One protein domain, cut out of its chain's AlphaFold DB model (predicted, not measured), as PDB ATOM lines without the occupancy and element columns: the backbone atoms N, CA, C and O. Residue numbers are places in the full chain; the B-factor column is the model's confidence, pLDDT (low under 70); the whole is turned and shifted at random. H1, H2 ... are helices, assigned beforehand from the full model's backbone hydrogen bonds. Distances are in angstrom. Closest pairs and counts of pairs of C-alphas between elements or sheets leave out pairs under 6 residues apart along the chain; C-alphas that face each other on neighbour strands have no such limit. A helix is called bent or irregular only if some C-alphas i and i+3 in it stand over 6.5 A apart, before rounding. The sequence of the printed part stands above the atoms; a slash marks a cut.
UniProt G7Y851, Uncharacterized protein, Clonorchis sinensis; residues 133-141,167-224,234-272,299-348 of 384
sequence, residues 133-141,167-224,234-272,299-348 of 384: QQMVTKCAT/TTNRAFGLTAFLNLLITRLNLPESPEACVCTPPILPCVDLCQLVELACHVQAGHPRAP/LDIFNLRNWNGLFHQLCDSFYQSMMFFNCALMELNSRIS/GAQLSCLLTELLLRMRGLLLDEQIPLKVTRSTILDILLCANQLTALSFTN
ATOM      1  N   GLN A 133     127.998  90.635 147.634       87.88
ATOM      2  CA  GLN A 133     129.157  91.339 147.075       87.88
ATOM      3  C   GLN A 133     129.429  90.926 145.620       87.88
ATOM      4  O   GLN A 133     129.586  91.781 144.754       87.88
ATOM      5  N   GLN A 134     129.418  89.623 145.319       86.44
ATOM      6  CA  GLN A 134     129.599  89.115 143.956       86.44
ATOM      7  C   GLN A 134     128.526  89.644 142.995       86.44
ATOM      8  O   GLN A 134     128.845  89.987 141.856       86.44
ATOM      9  N   MET A 135     127.266  89.729 143.434       86.38
ATOM     10  CA  MET A 135     126.176  90.263 142.615       86.38
ATOM     11  C   MET A 135     126.353  91.756 142.314       86.38
ATOM     12  O   MET A 135     126.123  92.168 141.174       86.38
ATOM     13  N   VAL A 136     126.792  92.559 143.290       84.94
ATOM     14  CA  VAL A 136     127.015  94.008 143.098       84.94
ATOM     15  C   VAL A 136     128.164  94.263 142.143       84.94
ATOM     16  O   VAL A 136     127.999  95.006 141.178       84.94
ATOM     17  N   THR A 137     129.299  93.592 142.355       83.06
ATOM     18  CA  THR A 137     130.479  93.722 141.494       83.06
ATOM     19  C   THR A 137     130.141  93.371 140.049       83.06
ATOM     20  O   THR A 137     130.498  94.112 139.134       83.06
ATOM     21  N   LYS A 138     129.374  92.296 139.823       79.62
ATOM     22  CA  LYS A 138     128.904  91.939 138.476       79.62
ATOM     23  C   LYS A 138     128.026  93.035 137.884       79.62
ATOM     24  O   LYS A 138     128.273  93.472 136.762       79.62
ATOM     25  N   CYS A 139     127.046  93.526 138.639       75.94
ATOM     26  CA  CYS A 139     126.149  94.587 138.178       75.94
ATOM     27  C   CYS A 139     126.909  95.870 137.780       75.94
ATOM     28  O   CYS A 139     126.559  96.507 136.785       75.94
ATOM     29  N   ALA A 140     127.983  96.206 138.502       68.06
ATOM     30  CA  ALA A 140     128.874  97.317 138.167       68.06
ATOM     31  C   ALA A 140     129.686  97.053 136.882       68.06
ATOM     32  O   ALA A 140     129.766  97.918 136.016       68.06
ATOM     33  N   THR A 141     130.222  95.841 136.691       60.47
ATOM     34  CA  THR A 141     131.012  95.513 135.483       60.47
ATOM     35  C   THR A 141     130.205  95.549 134.179       60.47
ATOM     36  O   THR A 141     130.730  95.975 133.151       60.47
ATOM     37  N   THR A 167     122.821  80.324 142.712       84.69
ATOM     38  CA  THR A 167     122.990  81.156 143.909       84.69
ATOM     39  C   THR A 167     122.106  82.407 143.858       84.69
ATOM     40  O   THR A 167     121.435  82.725 144.840       84.69
ATOM     41  N   THR A 168     122.029  83.071 142.699       87.75
ATOM     42  CA  THR A 168     121.143  84.227 142.487       87.75
ATOM     43  C   THR A 168     119.681  83.833 142.686       87.75
ATOM     44  O   THR A 168     118.987  84.426 143.507       87.75
ATOM     45  N   ASN A 169     119.211  82.780 142.009       90.44
ATOM     46  CA  ASN A 169     117.841  82.282 142.159       90.44
ATOM     47  C   ASN A 169     117.519  81.908 143.605       90.44
ATOM     48  O   ASN A 169     116.412  82.177 144.067       90.44
ATOM     49  N   ARG A 170     118.487  81.351 144.337       91.94
ATOM     50  CA  ARG A 170     118.300  81.028 145.747       91.94
ATOM     51  C   ARG A 170     118.118  82.270 146.621       91.94
ATOM     52  O   ARG A 170     117.279  82.245 147.513       91.94
ATOM     53  N   ALA A 171     118.834  83.364 146.358       93.44
ATOM     54  CA  ALA A 171     118.635  84.623 147.086       93.44
ATOM     55  C   ALA A 171     117.228  85.202 146.839       93.44
ATOM     56  O   ALA A 171     116.516  85.526 147.787       93.44
ATOM     57  N   PHE A 172     116.785  85.246 145.578       94.19
ATOM     58  CA  PHE A 172     115.428  85.683 145.218       94.19
ATOM     59  C   PHE A 172     114.339  84.777 145.821       94.19
ATOM     60  O   PHE A 172     113.324  85.271 146.320       94.19
ATOM     61  N   GLY A 173     114.548  83.455 145.784       93.50
ATOM     62  CA  GLY A 173     113.647  82.456 146.358       93.50
ATOM     63  C   GLY A 173     113.532  82.560 147.874       93.50
ATOM     64  O   GLY A 173     112.421  82.542 148.401       93.50
ATOM     65  N   LEU A 174     114.659  82.741 148.568       96.62
ATOM     66  CA  LEU A 174     114.695  82.964 150.010       96.62
ATOM     67  C   LEU A 174     113.928  84.229 150.407       96.62
ATOM     68  O   LEU A 174     113.040  84.146 151.253       96.62
ATOM     69  N   THR A 175     114.203  85.368 149.764       96.19
ATOM     70  CA  THR A 175     113.514  86.637 150.055       96.19
ATOM     71  C   THR A 175     112.005  86.521 149.846       96.19
ATOM     72  O   THR A 175     111.225  86.892 150.724       96.19
ATOM     73  N   ALA A 176     111.573  85.954 148.712       94.75
ATOM     74  CA  ALA A 176     110.154  85.748 148.428       94.75
ATOM     75  C   ALA A 176     109.486  84.836 149.467       94.75
ATOM     76  O   ALA A 176     108.359  85.093 149.895       94.75
ATOM     77  N   PHE A 177     110.175  83.773 149.887       96.50
ATOM     78  CA  PHE A 177     109.616  82.828 150.840       96.50
ATOM     79  C   PHE A 177     109.544  83.390 152.263       96.50
ATOM     80  O   PHE A 177     108.520  83.211 152.919       96.50
ATOM     81  N   LEU A 178     110.560  84.132 152.716       96.94
ATOM     82  CA  LEU A 178     110.517  84.853 153.993       96.94
ATOM     83  C   LEU A 178     109.329  85.819 154.044       96.94
ATOM     84  O   LEU A 178     108.578  85.799 155.018       96.94
ATOM     85  N   ASN A 179     109.086  86.581 152.970       94.44
ATOM     86  CA  ASN A 179     107.926  87.472 152.889       94.44
ATOM     87  C   ASN A 179     106.598  86.709 153.046       94.44
ATOM     88  O   ASN A 179     105.718  87.131 153.793       94.44
ATOM     89  N   LEU A 180     106.449  85.548 152.395       92.50
ATOM     90  CA  LEU A 180     105.252  84.707 152.539       92.50
ATOM     91  C   LEU A 180     105.096  84.156 153.964       92.50
ATOM     92  O   LEU A 180     103.985  84.146 154.499       92.50
ATOM     93  N   LEU A 181     106.191  83.723 154.594       91.38
ATOM     94  CA  LEU A 181     106.169  83.233 155.973       91.38
ATOM     95  C   LEU A 181     105.740  84.326 156.959       91.38
ATOM     96  O   LEU A 181     104.943  84.053 157.852       91.38
ATOM     97  N   ILE A 182     106.226  85.553 156.774       90.06
ATOM     98  CA  ILE A 182     105.906  86.683 157.649       90.06
ATOM     99  C   ILE A 182     104.469  87.163 157.415       90.06
ATOM    100  O   ILE A 182     103.694  87.286 158.358       90.06
ATOM    101  N   THR A 183     104.086  87.400 156.161       88.06
ATOM    102  CA  THR A 183     102.832  88.106 155.849       88.06
ATOM    103  C   THR A 183     101.617  87.187 155.709       88.06
ATOM    104  O   THR A 183     100.481  87.648 155.825       88.06
ATOM    105  N   ARG A 184     101.813  85.888 155.421       85.31
ATOM    106  CA  ARG A 184     100.716  84.977 155.026       85.31
ATOM    107  C   ARG A 184     100.601  83.698 155.841       85.31
ATOM    108  O   ARG A 184      99.553  83.053 155.750       85.31
ATOM    109  N   LEU A 185     101.631  83.281 156.584       82.44
ATOM    110  CA  LEU A 185     101.616  81.959 157.222       82.44
ATOM    111  C   LEU A 185     100.441  81.814 158.187       82.44
ATOM    112  O   LEU A 185      99.629  80.903 158.033       82.44
ATOM    113  N   ASN A 186     100.344  82.759 159.118       76.38
ATOM    114  CA  ASN A 186      99.318  82.758 160.151       76.38
ATOM    115  C   ASN A 186      98.072  83.544 159.737       76.38
ATOM    116  O   ASN A 186      97.146  83.644 160.531       76.38
ATOM    117  N   LEU A 187      98.017  84.073 158.506       72.44
ATOM    118  CA  LEU A 187      96.827  84.758 158.015       72.44
ATOM    119  C   LEU A 187      95.653  83.756 158.004       72.44
ATOM    120  O   LEU A 187      95.748  82.721 157.323       72.44
ATOM    121  N   PRO A 188      94.587  84.025 158.772       63.50
ATOM    122  CA  PRO A 188      93.448  83.138 158.884       63.50
ATOM    123  C   PRO A 188      92.640  83.201 157.591       63.50
ATOM    124  O   PRO A 188      92.647  84.201 156.876       63.50
ATOM    125  N   GLU A 189      91.926  82.125 157.279       58.09
ATOM    126  CA  GLU A 189      91.072  82.076 156.085       58.09
ATOM    127  C   GLU A 189      89.806  82.940 156.237       58.09
ATOM    128  O   GLU A 189      89.123  83.214 155.251       58.09
ATOM    129  N   SER A 190      89.509  83.403 157.459       50.50
ATOM    130  CA  SER A 190      88.398  84.311 157.749       50.50
ATOM    131  C   SER A 190      88.819  85.783 157.596       50.50
ATOM    132  O   SER A 190      89.821  86.184 158.194       50.50
ATOM    133  N   PRO A 191      88.040  86.613 156.874       47.91
ATOM    134  CA  PRO A 191      88.335  88.032 156.652       47.91
ATOM    135  C   PRO A 191      88.247  88.912 157.914       47.91
ATOM    136  O   PRO A 191      88.615  90.081 157.856       47.91
ATOM    137  N   GLU A 192      87.764  88.384 159.042       44.06
ATOM    138  CA  GLU A 192      87.523  89.155 160.275       44.06
ATOM    139  C   GLU A 192      88.709  89.182 161.251       44.06
ATOM    140  O   GLU A 192      88.731  89.997 162.173       44.06
ATOM    141  N   ALA A 193      89.715  88.321 161.079       49.25
ATOM    142  CA  ALA A 193      90.867  88.302 161.975       49.25
ATOM    143  C   ALA A 193      91.970  89.222 161.431       49.25
ATOM    144  O   ALA A 193      92.632  88.940 160.434       49.25
ATOM    145  N   CYS A 194      92.100  90.378 162.083       49.31
ATOM    146  CA  CYS A 194      92.738  91.554 161.496       49.31
ATOM    147  C   CYS A 194      94.274  91.524 161.527       49.31
ATOM    148  O   CYS A 194      94.904  92.227 160.746       49.31
ATOM    149  N   VAL A 195      94.907  90.708 162.373       53.94
ATOM    150  CA  VAL A 195      96.371  90.639 162.482       53.94
ATOM    151  C   VAL A 195      96.769  89.293 163.080       53.94
ATOM    152  O   VAL A 195      96.298  88.941 164.158       53.94
ATOM    153  N   CYS A 196      97.675  88.571 162.421       64.12
ATOM    154  CA  CYS A 196      98.272  87.360 162.979       64.12
ATOM    155  C   CYS A 196      99.771  87.536 163.166       64.12
ATOM    156  O   CYS A 196     100.473  87.969 162.252       64.12
ATOM    157  N   THR A 197     100.257  87.175 164.348       75.50
ATOM    158  CA  THR A 197     101.669  87.297 164.699       75.50
ATOM    159  C   THR A 197     102.519  86.388 163.818       75.50
ATOM    160  O   THR A 197     102.242  85.188 163.759       75.50
ATOM    161  N   PRO A 198     103.552  86.903 163.133       83.19
ATOM    162  CA  PRO A 198     104.449  86.068 162.346       83.19
ATOM    163  C   PRO A 198     105.375  85.226 163.244       83.19
ATOM    164  O   PRO A 198     105.628  85.584 164.398       83.19
ATOM    165  N   PRO A 199     105.966  84.137 162.723       84.56
ATOM    166  CA  PRO A 199     107.098  83.501 163.384       84.56
ATOM    167  C   PRO A 199     108.288  84.473 163.440       84.56
ATOM    168  O   PRO A 199     108.690  85.025 162.417       84.56
ATOM    169  N   ILE A 200     108.876  84.652 164.627       85.38
ATOM    170  CA  ILE A 200     109.921  85.665 164.870       85.38
ATOM    171  C   ILE A 200     111.200  85.386 164.063       85.38
ATOM    172  O   ILE A 200     111.822  86.318 163.564       85.38
ATOM    173  N   LEU A 201     111.600  84.119 163.915       87.69
ATOM    174  CA  LEU A 201     112.865  83.769 163.258       87.69
ATOM    175  C   LEU A 201     112.923  84.225 161.779       87.69
ATOM    176  O   LEU A 201     113.880  84.909 161.430       87.69
ATOM    177  N   PRO A 202     111.901  83.984 160.930       91.62
ATOM    178  CA  PRO A 202     111.787  84.620 159.615       91.62
ATOM    179  C   PRO A 202     111.894  86.150 159.619       91.62
ATOM    180  O   PRO A 202     112.478  86.716 158.698       91.62
ATOM    181  N   CYS A 203     111.352  86.832 160.637       92.25
ATOM    182  CA  CYS A 203     111.479  88.287 160.753       92.25
ATOM    183  C   CYS A 203     112.937  88.705 160.972       92.25
ATOM    184  O   CYS A 203     113.416  89.623 160.305       92.25
ATOM    185  N   VAL A 204     113.642  88.014 161.872       92.12
ATOM    186  CA  VAL A 204     115.074  88.226 162.131       92.12
ATOM    187  C   VAL A 204     115.892  87.950 160.869       92.12
ATOM    188  O   VAL A 204     116.689  88.795 160.470       92.12
ATOM    189  N   ASP A 205     115.647  86.820 160.205       95.44
ATOM    190  CA  ASP A 205     116.336  86.422 158.976       95.44
ATOM    191  C   ASP A 205     116.194  87.471 157.867       95.44
ATOM    192  O   ASP A 205     117.185  87.864 157.246       95.44
ATOM    193  N   LEU A 206     114.972  87.968 157.632       97.38
ATOM    194  CA  LEU A 206     114.738  89.018 156.642       97.38
ATOM    195  C   LEU A 206     115.488  90.302 157.018       97.38
ATOM    196  O   LEU A 206     116.148  90.884 156.159       97.38
ATOM    197  N   CYS A 207     115.446  90.719 158.286       96.06
ATOM    198  CA  CYS A 207     116.173  91.905 158.741       96.06
ATOM    199  C   CYS A 207     117.686  91.771 158.518       96.06
ATOM    200  O   CYS A 207     118.296  92.699 157.997       96.06
ATOM    201  N   GLN A 208     118.280  90.616 158.831       95.94
ATOM    202  CA  GLN A 208     119.711  90.369 158.613       95.94
ATOM    203  C   GLN A 208     120.095  90.430 157.128       95.94
ATOM    204  O   GLN A 208     121.129  90.997 156.776       95.94
ATOM    205  N   LEU A 209     119.264  89.876 156.237       96.88
ATOM    206  CA  LEU A 209     119.511  89.953 154.793       96.88
ATOM    207  C   LEU A 209     119.445  91.395 154.288       96.88
ATOM    208  O   LEU A 209     120.305  91.811 153.512       96.88
ATOM    209  N   VAL A 210     118.452  92.170 154.727       97.00
ATOM    210  CA  VAL A 210     118.326  93.578 154.327       97.00
ATOM    211  C   VAL A 210     119.493  94.391 154.896       97.00
ATOM    212  O   VAL A 210     120.054  95.227 154.192       97.00
ATOM    213  N   GLU A 211     119.928  94.107 156.124       95.12
ATOM    214  CA  GLU A 211     121.057  94.781 156.770       95.12
ATOM    215  C   GLU A 211     122.366  94.546 156.007       95.12
ATOM    216  O   GLU A 211     123.094  95.502 155.705       95.12
ATOM    217  N   LEU A 212     122.631  93.289 155.636       94.81
ATOM    218  CA  LEU A 212     123.755  92.930 154.778       94.81
ATOM    219  C   LEU A 212     123.647  93.628 153.423       94.81
ATOM    220  O   LEU A 212     124.641  94.151 152.921       94.81
ATOM    221  N   ALA A 213     122.453  93.675 152.832       94.56
ATOM    222  CA  ALA A 213     122.269  94.309 151.538       94.56
ATOM    223  C   ALA A 213     122.543  95.817 151.588       94.56
ATOM    224  O   ALA A 213     123.249  96.338 150.726       94.56
ATOM    225  N   CYS A 214     122.066  96.500 152.630       94.25
ATOM    226  CA  CYS A 214     122.373  97.904 152.876       94.25
ATOM    227  C   CYS A 214     123.876  98.132 153.074       94.25
ATOM    228  O   CYS A 214     124.426  99.076 152.513       94.25
ATOM    229  N   HIS A 215     124.555  97.262 153.831       92.19
ATOM    230  CA  HIS A 215     126.003  97.348 154.030       92.19
ATOM    231  C   HIS A 215     126.774  97.209 152.713       92.19
ATOM    232  O   HIS A 215     127.665  97.998 152.409       92.19
ATOM    233  N   VAL A 216     126.401  96.218 151.902       91.25
ATOM    234  CA  VAL A 216     127.031  95.977 150.605       91.25
ATOM    235  C   VAL A 216     126.744  97.124 149.629       91.25
ATOM    236  O   VAL A 216     127.663  97.547 148.926       91.25
ATOM    237  N   GLN A 217     125.520  97.665 149.613       91.00
ATOM    238  CA  GLN A 217     125.169  98.837 148.804       91.00
ATOM    239  C   GLN A 217     126.003 100.060 149.198       91.00
ATOM    240  O   GLN A 217     126.482 100.774 148.319       91.00
ATOM    241  N   ALA A 218     126.227 100.271 150.498       88.56
ATOM    242  CA  ALA A 218     127.001 101.412 150.977       88.56
ATOM    243  C   ALA A 218     128.463 101.385 150.504       88.56
ATOM    244  O   ALA A 218     129.054 102.418 150.199       88.56
ATOM    245  N   GLY A 219     129.041 100.185 150.384       84.50
ATOM    246  CA  GLY A 219     130.396  99.989 149.864       84.50
ATOM    247  C   GLY A 219     130.545 100.188 148.349       84.50
ATOM    248  O   GLY A 219     131.672 100.201 147.859       84.50
ATOM    249  N   HIS A 220     129.445 100.339 147.603       78.19
ATOM    250  CA  HIS A 220     129.443 100.469 146.142       78.19
ATOM    251  C   HIS A 220     128.663 101.721 145.716       78.19
ATOM    252  O   HIS A 220     127.575 101.611 145.137       78.19
ATOM    253  N   PRO A 221     129.194 102.922 146.019       63.66
ATOM    254  CA  PRO A 221     128.526 104.170 145.700       63.66
ATOM    255  C   PRO A 221     128.283 104.284 144.197       63.66
ATOM    256  O   PRO A 221     129.061 103.813 143.363       63.66
ATOM    257  N   ARG A 222     127.168 104.931 143.864       62.91
ATOM    258  CA  ARG A 222     126.742 105.182 142.494       62.91
ATOM    259  C   ARG A 222     127.876 105.841 141.700       62.91
ATOM    260  O   ARG A 222     128.365 106.899 142.087       62.91
ATOM    261  N   ALA A 223     128.254 105.253 140.563       54.62
ATOM    262  CA  ALA A 223     129.115 105.942 139.612       54.62
ATOM    263  C   ALA A 223     128.365 107.189 139.098       54.62
ATOM    264  O   ALA A 223     127.244 107.058 138.589       54.62
ATOM    265  N   PRO A 224     128.924 108.401 139.249       44.56
ATOM    266  CA  PRO A 224     128.335 109.583 138.651       44.56
ATOM    267  C   PRO A 224     128.421 109.418 137.128       44.56
ATOM    268  O   PRO A 224     129.457 109.031 136.601       44.56
ATOM    269  N   LEU A 234     107.315  96.974 137.010       60.12
ATOM    270  CA  LEU A 234     107.061  95.598 136.584       60.12
ATOM    271  C   LEU A 234     108.316  94.914 136.018       60.12
ATOM    272  O   LEU A 234     108.499  93.708 136.185       60.12
ATOM    273  N   ASP A 235     109.201  95.677 135.382       66.50
ATOM    274  CA  ASP A 235     110.448  95.155 134.827       66.50
ATOM    275  C   ASP A 235     111.484  94.906 135.932       66.50
ATOM    276  O   ASP A 235     112.285  93.980 135.817       66.50
ATOM    277  N   ILE A 236     111.427  95.651 137.045       67.31
ATOM    278  CA  ILE A 236     112.364  95.519 138.174       67.31
ATOM    279  C   ILE A 236     112.176  94.189 138.904       67.31
ATOM    280  O   ILE A 236     113.165  93.527 139.218       67.31
ATOM    281  N   PHE A 237     110.936  93.731 139.093       66.31
ATOM    282  CA  PHE A 237     110.661  92.408 139.674       66.31
ATOM    283  C   PHE A 237     111.108  91.241 138.775       66.31
ATOM    284  O   PHE A 237     111.285  90.110 139.249       66.31
ATOM    285  N   ASN A 238     111.347  91.509 137.488       73.81
ATOM    286  CA  ASN A 238     111.900  90.549 136.535       73.81
ATOM    287  C   ASN A 238     113.434  90.614 136.442       73.81
ATOM    288  O   ASN A 238     114.050  89.682 135.918       73.81
ATOM    289  N   LEU A 239     114.076  91.654 136.988       78.25
ATOM    290  CA  LEU A 239     115.534  91.750 137.034       78.25
ATOM    291  C   LEU A 239     116.106  90.715 138.006       78.25
ATOM    292  O   LEU A 239     115.924  90.793 139.218       78.25
ATOM    293  N   ARG A 240     116.870  89.760 137.475       84.75
ATOM    294  CA  ARG A 240     117.635  88.774 138.259       84.75
ATOM    295  C   ARG A 240     119.076  89.240 138.469       84.75
ATOM    296  O   ARG A 240     120.026  88.546 138.126       84.75
ATOM    297  N   ASN A 241     119.235  90.454 138.988       86.44
ATOM    298  CA  ASN A 241     120.527  91.069 139.298       86.44
ATOM    299  C   ASN A 241     120.497  91.740 140.680       86.44
ATOM    300  O   ASN A 241     119.501  91.652 141.398       86.44
ATOM    301  N   TRP A 242     121.591  92.410 141.053       90.25
ATOM    302  CA  TRP A 242     121.689  93.111 142.333       90.25
ATOM    303  C   TRP A 242     120.576  94.142 142.549       90.25
ATOM    304  O   TRP A 242     119.933  94.120 143.591       90.25
ATOM    305  N   ASN A 243     120.315  95.007 141.565       88.12
ATOM    306  CA  ASN A 243     119.310  96.063 141.697       88.12
ATOM    307  C   ASN A 243     117.905  95.486 141.933       88.12
ATOM    308  O   ASN A 243     117.171  95.993 142.779       88.12
ATOM    309  N   GLY A 244     117.555  94.404 141.227       89.12
ATOM    310  CA  GLY A 244     116.299  93.681 141.442       89.12
ATOM    311  C   GLY A 244     116.219  93.042 142.832       89.12
ATOM    312  O   GLY A 244     115.211  93.197 143.517       89.12
ATOM    313  N   LEU A 245     117.295  92.390 143.289       92.88
ATOM    314  CA  LEU A 245     117.338  91.757 144.613       92.88
ATOM    315  C   LEU A 245     117.256  92.791 145.742       92.88
ATOM    316  O   LEU A 245     116.495  92.602 146.688       92.88
ATOM    317  N   PHE A 246     118.016  93.884 145.643       93.75
ATOM    318  CA  PHE A 246     118.020  94.952 146.640       93.75
ATOM    319  C   PHE A 246     116.649  95.623 146.741       93.75
ATOM    320  O   PHE A 246     116.146  95.827 147.847       93.75
ATOM    321  N   HIS A 247     116.001  95.893 145.602       92.81
ATOM    322  CA  HIS A 247     114.632  96.395 145.602       92.81
ATOM    323  C   HIS A 247     113.658  95.395 146.231       92.81
ATOM    324  O   HIS A 247     112.900  95.792 147.108       92.81
ATOM    325  N   GLN A 248     113.711  94.111 145.858       93.88
ATOM    326  CA  GLN A 248     112.826  93.089 146.425       93.88
ATOM    327  C   GLN A 248     113.020  92.920 147.939       93.88
ATOM    328  O   GLN A 248     112.046  92.697 148.654       93.88
ATOM    329  N   LEU A 249     114.254  93.026 148.440       96.38
ATOM    330  CA  LEU A 249     114.544  93.013 149.876       96.38
ATOM    331  C   LEU A 249     113.900  94.211 150.583       96.38
ATOM    332  O   LEU A 249     113.241  94.019 151.602       96.38
ATOM    333  N   CYS A 250     114.033  95.417 150.025       95.81
ATOM    334  CA  CYS A 250     113.388  96.616 150.570       95.81
ATOM    335  C   CYS A 250     111.857  96.503 150.524       95.81
ATOM    336  O   CYS A 250     111.196  96.747 151.526       95.81
ATOM    337  N   ASP A 251     111.287  96.079 149.399       94.50
ATOM    338  CA  ASP A 251     109.842  95.892 149.238       94.50
ATOM    339  C   ASP A 251     109.290  94.823 150.201       94.50
ATOM    340  O   ASP A 251     108.304  95.050 150.899       94.50
ATOM    341  N   SER A 252     109.984  93.689 150.343       95.12
ATOM    342  CA  SER A 252     109.605  92.641 151.305       95.12
ATOM    343  C   SER A 252     109.691  93.137 152.750       95.12
ATOM    344  O   SER A 252     108.835  92.802 153.570       95.12
ATOM    345  N   PHE A 253     110.704  93.948 153.073       95.94
ATOM    346  CA  PHE A 253     110.838  94.579 154.386       95.94
ATOM    347  C   PHE A 253     109.687  95.553 154.660       95.94
ATOM    348  O   PHE A 253     109.061  95.471 155.715       95.94
ATOM    349  N   TYR A 254     109.359  96.414 153.691       94.44
ATOM    350  CA  TYR A 254     108.234  97.344 153.765       94.44
ATOM    351  C   TYR A 254     106.912  96.618 154.047       94.44
ATOM    352  O   TYR A 254     106.230  96.930 155.022       94.44
ATOM    353  N   GLN A 255     106.599  95.582 153.261       91.31
ATOM    354  CA  GLN A 255     105.391  94.762 153.431       91.31
ATOM    355  C   GLN A 255     105.340  94.039 154.788       91.31
ATOM    356  O   GLN A 255     104.260  93.776 155.320       91.31
ATOM    357  N   SER A 256     106.504  93.731 155.363       90.75
ATOM    358  CA  SER A 256     106.634  93.004 156.627       90.75
ATOM    359  C   SER A 256     106.591  93.900 157.872       90.75
ATOM    360  O   SER A 256     106.421  93.381 158.975       90.75
ATOM    361  N   MET A 257     106.705  95.228 157.740       87.69
ATOM    362  CA  MET A 257     106.870  96.121 158.896       87.69
ATOM    363  C   MET A 257     105.720  96.075 159.899       87.69
ATOM    364  O   MET A 257     105.961  96.037 161.108       87.69
ATOM    365  N   MET A 258     104.477  96.012 159.419       84.56
ATOM    366  CA  MET A 258     103.322  95.855 160.305       84.56
ATOM    367  C   MET A 258     103.429  94.564 161.121       84.56
ATOM    368  O   MET A 258     103.209  94.581 162.326       84.56
ATOM    369  N   PHE A 259     103.856  93.464 160.499       86.00
ATOM    370  CA  PHE A 259     104.012  92.168 161.156       86.00
ATOM    371  C   PHE A 259     105.168  92.154 162.164       86.00
ATOM    372  O   PHE A 259     105.045  91.512 163.208       86.00
ATOM    373  N   PHE A 260     106.257  92.889 161.908       86.50
ATOM    374  CA  PHE A 260     107.319  93.085 162.901       86.50
ATOM    375  C   PHE A 260     106.791  93.790 164.145       86.50
ATOM    376  O   PHE A 260     107.058  93.342 165.259       86.50
ATOM    377  N   ASN A 261     105.997  94.848 163.959       82.12
ATOM    378  CA  ASN A 261     105.367  95.541 165.073       82.12
ATOM    379  C   ASN A 261     104.444  94.597 165.858       82.12
ATOM    380  O   ASN A 261     104.519  94.543 167.078       82.12
ATOM    381  N   CYS A 262     103.641  93.776 165.175       79.06
ATOM    382  CA  CYS A 262     102.779  92.788 165.828       79.06
ATOM    383  C   CYS A 262     103.571  91.748 166.634       79.06
ATOM    384  O   CYS A 262     103.204  91.452 167.769       79.06
ATOM    385  N   ALA A 263     104.682  91.243 166.087       79.00
ATOM    386  CA  ALA A 263     105.576  90.327 166.793       79.00
ATOM    387  C   ALA A 263     106.180  90.960 168.055       79.00
ATOM    388  O   ALA A 263     106.184  90.339 169.116       79.00
ATOM    389  N   LEU A 264     106.657  92.204 167.961       77.62
ATOM    390  CA  LEU A 264     107.236  92.924 169.095       77.62
ATOM    391  C   LEU A 264     106.186  93.291 170.149       77.62
ATOM    392  O   LEU A 264     106.449  93.155 171.342       77.62
ATOM    393  N   MET A 265     104.988  93.706 169.729       73.38
ATOM    394  CA  MET A 265     103.878  94.004 170.637       73.38
ATOM    395  C   MET A 265     103.425  92.765 171.404       73.38
ATOM    396  O   MET A 265     103.220  92.856 172.611       73.38
ATOM    397  N   GLU A 266     103.327  91.603 170.754       71.06
ATOM    398  CA  GLU A 266     103.002  90.359 171.457       71.06
ATOM    399  C   GLU A 266     104.097  89.956 172.456       71.06
ATOM    400  O   GLU A 266     103.798  89.463 173.542       71.06
ATOM    401  N   LEU A 267     105.372  90.167 172.129       67.94
ATOM    402  CA  LEU A 267     106.460  89.900 173.073       67.94
ATOM    403  C   LEU A 267     106.431  90.855 174.271       67.94
ATOM    404  O   LEU A 267     106.701  90.420 175.389       67.94
ATOM    405  N   ASN A 268     106.066  92.121 174.058       58.28
ATOM    406  CA  ASN A 268     105.975  93.133 175.110       58.28
ATOM    407  C   ASN A 268     104.731  92.971 175.996       58.28
ATOM    408  O   ASN A 268     104.850  93.087 177.213       58.28
ATOM    409  N   SER A 269     103.556  92.649 175.440       56.38
ATOM    410  CA  SER A 269     102.337  92.414 176.238       56.38
ATOM    411  C   SER A 269     102.494  91.235 177.204       56.38
ATOM    412  O   SER A 269     101.952  91.247 178.306       56.38
ATOM    413  N   ARG A 270     103.330  90.254 176.847       50.69
ATOM    414  CA  ARG A 270     103.709  89.130 177.718       50.69
ATOM    415  C   ARG A 270     104.572  89.534 178.923       50.69
ATOM    416  O   ARG A 270     104.646  88.760 179.874       50.69
ATOM    417  N   ILE A 271     105.233  90.697 178.897       45.00
ATOM    418  CA  ILE A 271     106.072  91.210 179.999       45.00
ATOM    419  C   ILE A 271     105.222  91.979 181.020       45.00
ATOM    420  O   ILE A 271     105.506  91.920 182.215       45.00
ATOM    421  N   SER A 272     104.175  92.670 180.564       36.59
ATOM    422  CA  SER A 272     103.401  93.609 181.383       36.59
ATOM    423  C   SER A 272     102.426  92.942 182.359       36.59
ATOM    424  O   SER A 272     102.265  93.437 183.470       36.59
ATOM    425  N   GLY A 299     113.304  88.566 170.014       69.94
ATOM    426  CA  GLY A 299     112.569  89.835 170.076       69.94
ATOM    427  C   GLY A 299     113.469  91.051 170.270       69.94
ATOM    428  O   GLY A 299     113.379  92.021 169.517       69.94
ATOM    429  N   ALA A 300     114.377  90.981 171.247       71.31
ATOM    430  CA  ALA A 300     115.373  92.026 171.475       71.31
ATOM    431  C   ALA A 300     116.292  92.192 170.253       71.31
ATOM    432  O   ALA A 300     116.549  93.313 169.813       71.31
ATOM    433  N   GLN A 301     116.718  91.072 169.658       78.00
ATOM    434  CA  GLN A 301     117.482  91.069 168.415       78.00
ATOM    435  C   GLN A 301     116.711  91.743 167.274       78.00
ATOM    436  O   GLN A 301     117.275  92.593 166.589       78.00
ATOM    437  N   LEU A 302     115.430  91.412 167.083       81.75
ATOM    438  CA  LEU A 302     114.590  92.018 166.049       81.75
ATOM    439  C   LEU A 302     114.467  93.537 166.243       81.75
ATOM    440  O   LEU A 302     114.668  94.286 165.296       81.75
ATOM    441  N   SER A 303     114.203  94.007 167.465       81.19
ATOM    442  CA  SER A 303     114.109  95.445 167.762       81.19
ATOM    443  C   SER A 303     115.423  96.198 167.494       81.19
ATOM    444  O   SER A 303     115.410  97.279 166.893       81.19
ATOM    445  N   CYS A 304     116.562  95.606 167.874       79.94
ATOM    446  CA  CYS A 304     117.890  96.161 167.602       79.94
ATOM    447  C   CYS A 304     118.152  96.255 166.091       79.94
ATOM    448  O   CYS A 304     118.472  97.331 165.585       79.94
ATOM    449  N   LEU A 305     117.910  95.159 165.361       85.88
ATOM    450  CA  LEU A 305     118.075  95.097 163.910       85.88
ATOM    451  C   LEU A 305     117.208  96.133 163.190       85.88
ATOM    452  O   LEU A 305     117.716  96.821 162.314       85.88
ATOM    453  N   LEU A 306     115.934  96.297 163.566       87.38
ATOM    454  CA  LEU A 306     115.055  97.302 162.951       87.38
ATOM    455  C   LEU A 306     115.613  98.718 163.110       87.38
ATOM    456  O   LEU A 306     115.644  99.482 162.146       87.38
ATOM    457  N   THR A 307     116.093  99.060 164.306       85.19
ATOM    458  CA  THR A 307     116.667 100.383 164.582       85.19
ATOM    459  C   THR A 307     117.908 100.637 163.729       85.19
ATOM    460  O   THR A 307     118.013 101.669 163.061       85.19
ATOM    461  N   GLU A 308     118.840  99.681 163.711       87.38
ATOM    462  CA  GLU A 308     120.065  99.777 162.915       87.38
ATOM    463  C   GLU A 308     119.768  99.852 161.415       87.38
ATOM    464  O   GLU A 308     120.379 100.644 160.695       87.38
ATOM    465  N   LEU A 309     118.796  99.070 160.946       92.31
ATOM    466  CA  LEU A 309     118.397  99.032 159.549       92.31
ATOM    467  C   LEU A 309     117.820 100.369 159.085       92.31
ATOM    468  O   LEU A 309     118.239 100.884 158.049       92.31
ATOM    469  N   LEU A 310     116.902 100.957 159.859       92.06
ATOM    470  CA  LEU A 310     116.290 102.249 159.539       92.06
ATOM    471  C   LEU A 310     117.345 103.363 159.491       92.06
ATOM    472  O   LEU A 310     117.332 104.196 158.583       92.06
ATOM    473  N   LEU A 311     118.310 103.351 160.420       89.25
ATOM    474  CA  LEU A 311     119.440 104.283 160.404       89.25
ATOM    475  C   LEU A 311     120.317 104.102 159.159       89.25
ATOM    476  O   LEU A 311     120.681 105.091 158.521       89.25
ATOM    477  N   ARG A 312     120.621 102.858 158.771       91.81
ATOM    478  CA  ARG A 312     121.404 102.570 157.559       91.81
ATOM    479  C   ARG A 312     120.669 102.970 156.287       91.81
ATOM    480  O   ARG A 312     121.261 103.607 155.425       91.81
ATOM    481  N   MET A 313     119.384 102.648 156.181       93.31
ATOM    482  CA  MET A 313     118.527 103.049 155.065       93.31
ATOM    483  C   MET A 313     118.462 104.572 154.914       93.31
ATOM    484  O   MET A 313     118.578 105.090 153.803       93.31
ATOM    485  N   ARG A 314     118.355 105.299 156.033       92.06
ATOM    486  CA  ARG A 314     118.464 106.761 156.049       92.06
ATOM    487  C   ARG A 314     119.833 107.237 155.556       92.06
ATOM    488  O   ARG A 314     119.877 108.163 154.754       92.06
ATOM    489  N   GLY A 315     120.925 106.617 156.003       90.44
ATOM    490  CA  GLY A 315     122.280 106.927 155.528       90.44
ATOM    491  C   GLY A 315     122.422 106.752 154.014       90.44
ATOM    492  O   GLY A 315     122.832 107.679 153.325       90.44
ATOM    493  N   LEU A 316     121.957 105.620 153.477       90.19
ATOM    494  CA  LEU A 316     121.966 105.339 152.036       90.19
ATOM    495  C   LEU A 316     121.195 106.381 151.208       90.19
ATOM    496  O   LEU A 316     121.596 106.681 150.083       90.19
ATOM    497  N   LEU A 317     120.084 106.909 151.738       89.38
ATOM    498  CA  LEU A 317     119.326 107.994 151.103       89.38
ATOM    499  C   LEU A 317     120.105 109.312 151.098       89.38
ATOM    500  O   LEU A 317     120.162 109.964 150.060       89.38
ATOM    501  N   LEU A 318     120.680 109.695 152.242       88.69
ATOM    502  CA  LEU A 318     121.413 110.957 152.395       88.69
ATOM    503  C   LEU A 318     122.698 110.987 151.565       88.69
ATOM    504  O   LEU A 318     123.029 112.026 151.000       88.69
ATOM    505  N   ASP A 319     123.375 109.849 151.450       86.94
ATOM    506  CA  ASP A 319     124.611 109.722 150.679       86.94
ATOM    507  C   ASP A 319     124.361 109.461 149.177       86.94
ATOM    508  O   ASP A 319     125.300 109.199 148.426       86.94
ATOM    509  N   GLU A 320     123.099 109.484 148.728       82.81
ATOM    510  CA  GLU A 320     122.672 109.196 147.348       82.81
ATOM    511  C   GLU A 320     123.159 107.832 146.803       82.81
ATOM    512  O   GLU A 320     123.332 107.626 145.597       82.81
ATOM    513  N   GLN A 321     123.334 106.849 147.690       84.56
ATOM    514  CA  GLN A 321     123.915 105.539 147.374       84.56
ATOM    515  C   GLN A 321     122.895 104.524 146.841       84.56
ATOM    516  O   GLN A 321     123.260 103.391 146.549       84.56
ATOM    517  N   ILE A 322     121.618 104.889 146.691       84.38
ATOM    518  CA  ILE A 322     120.568 103.968 146.229       84.38
ATOM    519  C   ILE A 322     120.474 103.990 144.696       84.38
ATOM    520  O   ILE A 322     120.236 105.059 144.114       84.38
ATOM    521  N   PRO A 323     120.582 102.833 144.017       77.00
ATOM    522  CA  PRO A 323     120.758 102.782 142.568       77.00
ATOM    523  C   PRO A 323     119.506 103.194 141.782       77.00
ATOM    524  O   PRO A 323     119.625 103.878 140.767       77.00
ATOM    525  N   LEU A 324     118.307 102.833 142.251       82.31
ATOM    526  CA  LEU A 324     117.049 103.043 141.525       82.31
ATOM    527  C   LEU A 324     116.129 104.041 142.236       82.31
ATOM    528  O   LEU A 324     115.987 104.001 143.457       82.31
ATOM    529  N   LYS A 325     115.430 104.885 141.463       84.50
ATOM    530  CA  LYS A 325     114.410 105.815 141.984       84.50
ATOM    531  C   LYS A 325     113.281 105.104 142.725       84.50
ATOM    532  O   LYS A 325     112.920 105.551 143.806       84.50
ATOM    533  N   VAL A 326     112.765 103.995 142.184       85.88
ATOM    534  CA  VAL A 326     111.708 103.233 142.866       85.88
ATOM    535  C   VAL A 326     112.188 102.739 144.229       85.88
ATOM    536  O   VAL A 326     111.482 102.887 145.211       85.88
ATOM    537  N   THR A 327     113.432 102.260 144.330       88.25
ATOM    538  CA  THR A 327     113.986 101.780 145.601       88.25
ATOM    539  C   THR A 327     114.167 102.927 146.592       88.25
ATOM    540  O   THR A 327     113.930 102.732 147.779       88.25
ATOM    541  N   ARG A 328     114.524 104.134 146.124       90.12
ATOM    542  CA  ARG A 328     114.519 105.340 146.974       90.12
ATOM    543  C   ARG A 328     113.119 105.629 147.503       90.12
ATOM    544  O   ARG A 328     112.989 105.871 148.696       90.12
ATOM    545  N   SER A 329     112.100 105.562 146.643       90.69
ATOM    546  CA  SER A 329     110.698 105.729 147.046       90.69
ATOM    547  C   SER A 329     110.309 104.704 148.108       90.69
ATOM    548  O   SER A 329     109.881 105.091 149.184       90.69
ATOM    549  N   THR A 330     110.586 103.416 147.873       92.88
ATOM    550  CA  THR A 330     110.304 102.346 148.840       92.88
ATOM    551  C   THR A 330     110.995 102.585 150.183       92.88
ATOM    552  O   THR A 330     110.393 102.377 151.229       92.88
ATOM    553  N   ILE A 331     112.253 103.040 150.191       93.62
ATOM    554  CA  ILE A 331     112.967 103.339 151.441       93.62
ATOM    555  C   ILE A 331     112.364 104.559 152.155       93.62
ATOM    556  O   ILE A 331     112.264 104.554 153.381       93.62
ATOM    557  N   LEU A 332     111.923 105.585 151.425       94.56
ATOM    558  CA  LEU A 332     111.185 106.700 152.021       94.56
ATOM    559  C   LEU A 332     109.866 106.225 152.641       94.56
ATOM    560  O   LEU A 332     109.579 106.592 153.779       94.56
ATOM    561  N   ASP A 333     109.123 105.357 151.955       93.88
ATOM    562  CA  ASP A 333     107.883 104.764 152.469       93.88
ATOM    563  C   ASP A 333     108.138 103.921 153.728       93.88
ATOM    564  O   ASP A 333     107.379 104.000 154.693       93.88
ATOM    565  N   ILE A 334     109.251 103.178 153.773       93.00
ATOM    566  CA  ILE A 334     109.711 102.468 154.975       93.00
ATOM    567  C   ILE A 334     109.946 103.446 156.128       93.00
ATOM    568  O   ILE A 334     109.431 103.239 157.223       93.00
ATOM    569  N   LEU A 335     110.703 104.523 155.916       91.88
ATOM    570  CA  LEU A 335     110.999 105.486 156.983       91.88
ATOM    571  C   LEU A 335     109.734 106.207 157.474       91.88
ATOM    572  O   LEU A 335     109.575 106.416 158.677       91.88
ATOM    573  N   LEU A 336     108.819 106.548 156.563       89.69
ATOM    574  CA  LEU A 336     107.526 107.148 156.896       89.69
ATOM    575  C   LEU A 336     106.652 106.185 157.703       89.69
ATOM    576  O   LEU A 336     106.132 106.564 158.752       89.69
ATOM    577  N   CYS A 337     106.532 104.935 157.258       86.19
ATOM    578  CA  CYS A 337     105.748 103.914 157.945       86.19
ATOM    579  C   CYS A 337     106.347 103.579 159.326       86.19
ATOM    580  O   CYS A 337     105.611 103.474 160.305       86.19
ATOM    581  N   ALA A 338     107.675 103.529 159.465       85.31
ATOM    582  CA  ALA A 338     108.331 103.332 160.759       85.31
ATOM    583  C   ALA A 338     108.056 104.494 161.730       85.31
ATOM    584  O   ALA A 338     107.811 104.269 162.917       85.31
ATOM    585  N   ASN A 339     108.043 105.733 161.231       79.44
ATOM    586  CA  ASN A 339     107.683 106.903 162.028       79.44
ATOM    587  C   ASN A 339     106.212 106.847 162.482       79.44
ATOM    588  O   ASN A 339     105.918 107.076 163.652       79.44
ATOM    589  N   GLN A 340     105.293 106.463 161.589       78.12
ATOM    590  CA  GLN A 340     103.879 106.266 161.928       78.12
ATOM    591  C   GLN A 340     103.689 105.172 162.986       78.12
ATOM    592  O   GLN A 340     102.991 105.388 163.973       78.12
ATOM    593  N   LEU A 341     104.349 104.020 162.830       76.12
ATOM    594  CA  LEU A 341     104.305 102.925 163.804       76.12
ATOM    595  C   LEU A 341     104.860 103.344 165.169       76.12
ATOM    596  O   LEU A 341     104.302 102.980 166.204       76.12
ATOM    597  N   THR A 342     105.924 104.147 165.177       70.75
ATOM    598  CA  THR A 342     106.501 104.710 166.402       70.75
ATOM    599  C   THR A 342     105.509 105.660 167.076       70.75
ATOM    600  O   THR A 342     105.240 105.508 168.264       70.75
ATOM    601  N   ALA A 343     104.893 106.576 166.323       61.09
ATOM    602  CA  ALA A 343     103.883 107.499 166.841       61.09
ATOM    603  C   ALA A 343     102.663 106.768 167.432       61.09
ATOM    604  O   ALA A 343     102.203 107.124 168.513       61.09
ATOM    605  N   LEU A 344     102.193 105.701 166.776       58.44
ATOM    606  CA  LEU A 344     101.096 104.852 167.263       58.44
ATOM    607  C   LEU A 344     101.474 104.027 168.504       58.44
ATOM    608  O   LEU A 344     100.610 103.679 169.305       58.44
ATOM    609  N   SER A 345     102.759 103.711 168.679       51.84
ATOM    610  CA  SER A 345     103.256 102.998 169.862       51.84
ATOM    611  C   SER A 345     103.298 103.892 171.107       51.84
ATOM    612  O   SER A 345     103.219 103.385 172.222       51.84
ATOM    613  N   PHE A 346     103.382 105.218 170.938       40.03
ATOM    614  CA  PHE A 346     103.351 106.186 172.041       40.03
ATOM    615  C   PHE A 346     101.934 106.584 172.483       40.03
ATOM    616  O   PHE A 346     101.788 107.171 173.553       40.03
ATOM    617  N   THR A 347     100.891 106.271 171.706       37.38
ATOM    618  CA  THR A 347      99.513 106.710 171.989       37.38
ATOM    619  C   THR A 347      98.625 105.671 172.678       37.38
ATOM    620  O   THR A 347      97.502 106.009 173.039       37.38
ATOM    621  N   ASN A 348      99.098 104.447 172.934       32.47
ATOM    622  CA  ASN A 348      98.272 103.384 173.520       32.47
ATOM    623  C   ASN A 348      98.866 102.791 174.805       32.47
ATOM    624  O   ASN A 348      99.513 101.755 174.749       32.47
TER     625      ASN A 348
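What this domain is: This is residues 133 to 141, 167 to 224, 234 to 272 and 299 to 348 of the 384 residues of an uncharacterized protein of Clonorchis sinensis (UniProt G7Y851). H3 and H4a cross in the middle of an elongated helix stack, H2 on one side, H5 and H6 on the other. H1 sits at one end; H4b extends the other. The printed part, 156 residues with named helices H1 to H6 in order, is all helix and compact: radius of gyration of the C-alphas 16.1 A, spans 52 by 31 by 26 A.

How they stand to each other: H2, residues 167 to 184, and H3, 200 to 218, a hairpin, form an up-and-down bundle with H4a, 242 to 255, each running against the one before. H5, 299 to 318, touches H3, closest C-alphas 302 and 204, 5.5 A. H6, 325 to 346, touches H4a with 326 to 334 alone, closest C-alphas 327 and 247, 5.4 A. H4, one helix by hydrogen bonds, is bent: C-alphas 255 and 258 are 7.3 A apart. Every O i to N i+4 pair is within hydrogen-bond range except in H4b, 258 to 272, 10 of 11.

Where its parts are: H1, 133 to 141, begins at C-alpha (129.157, 91.339, 147.075); H6, 32.0 A long, ends at (103.351, 106.186, 172.041).

The domain as a whole: Cuts after 141, 224 and 272 span 18.5, 25.5 and 15.0 A. The H2 to H3 link is long; 32 residues are under pLDDT 70.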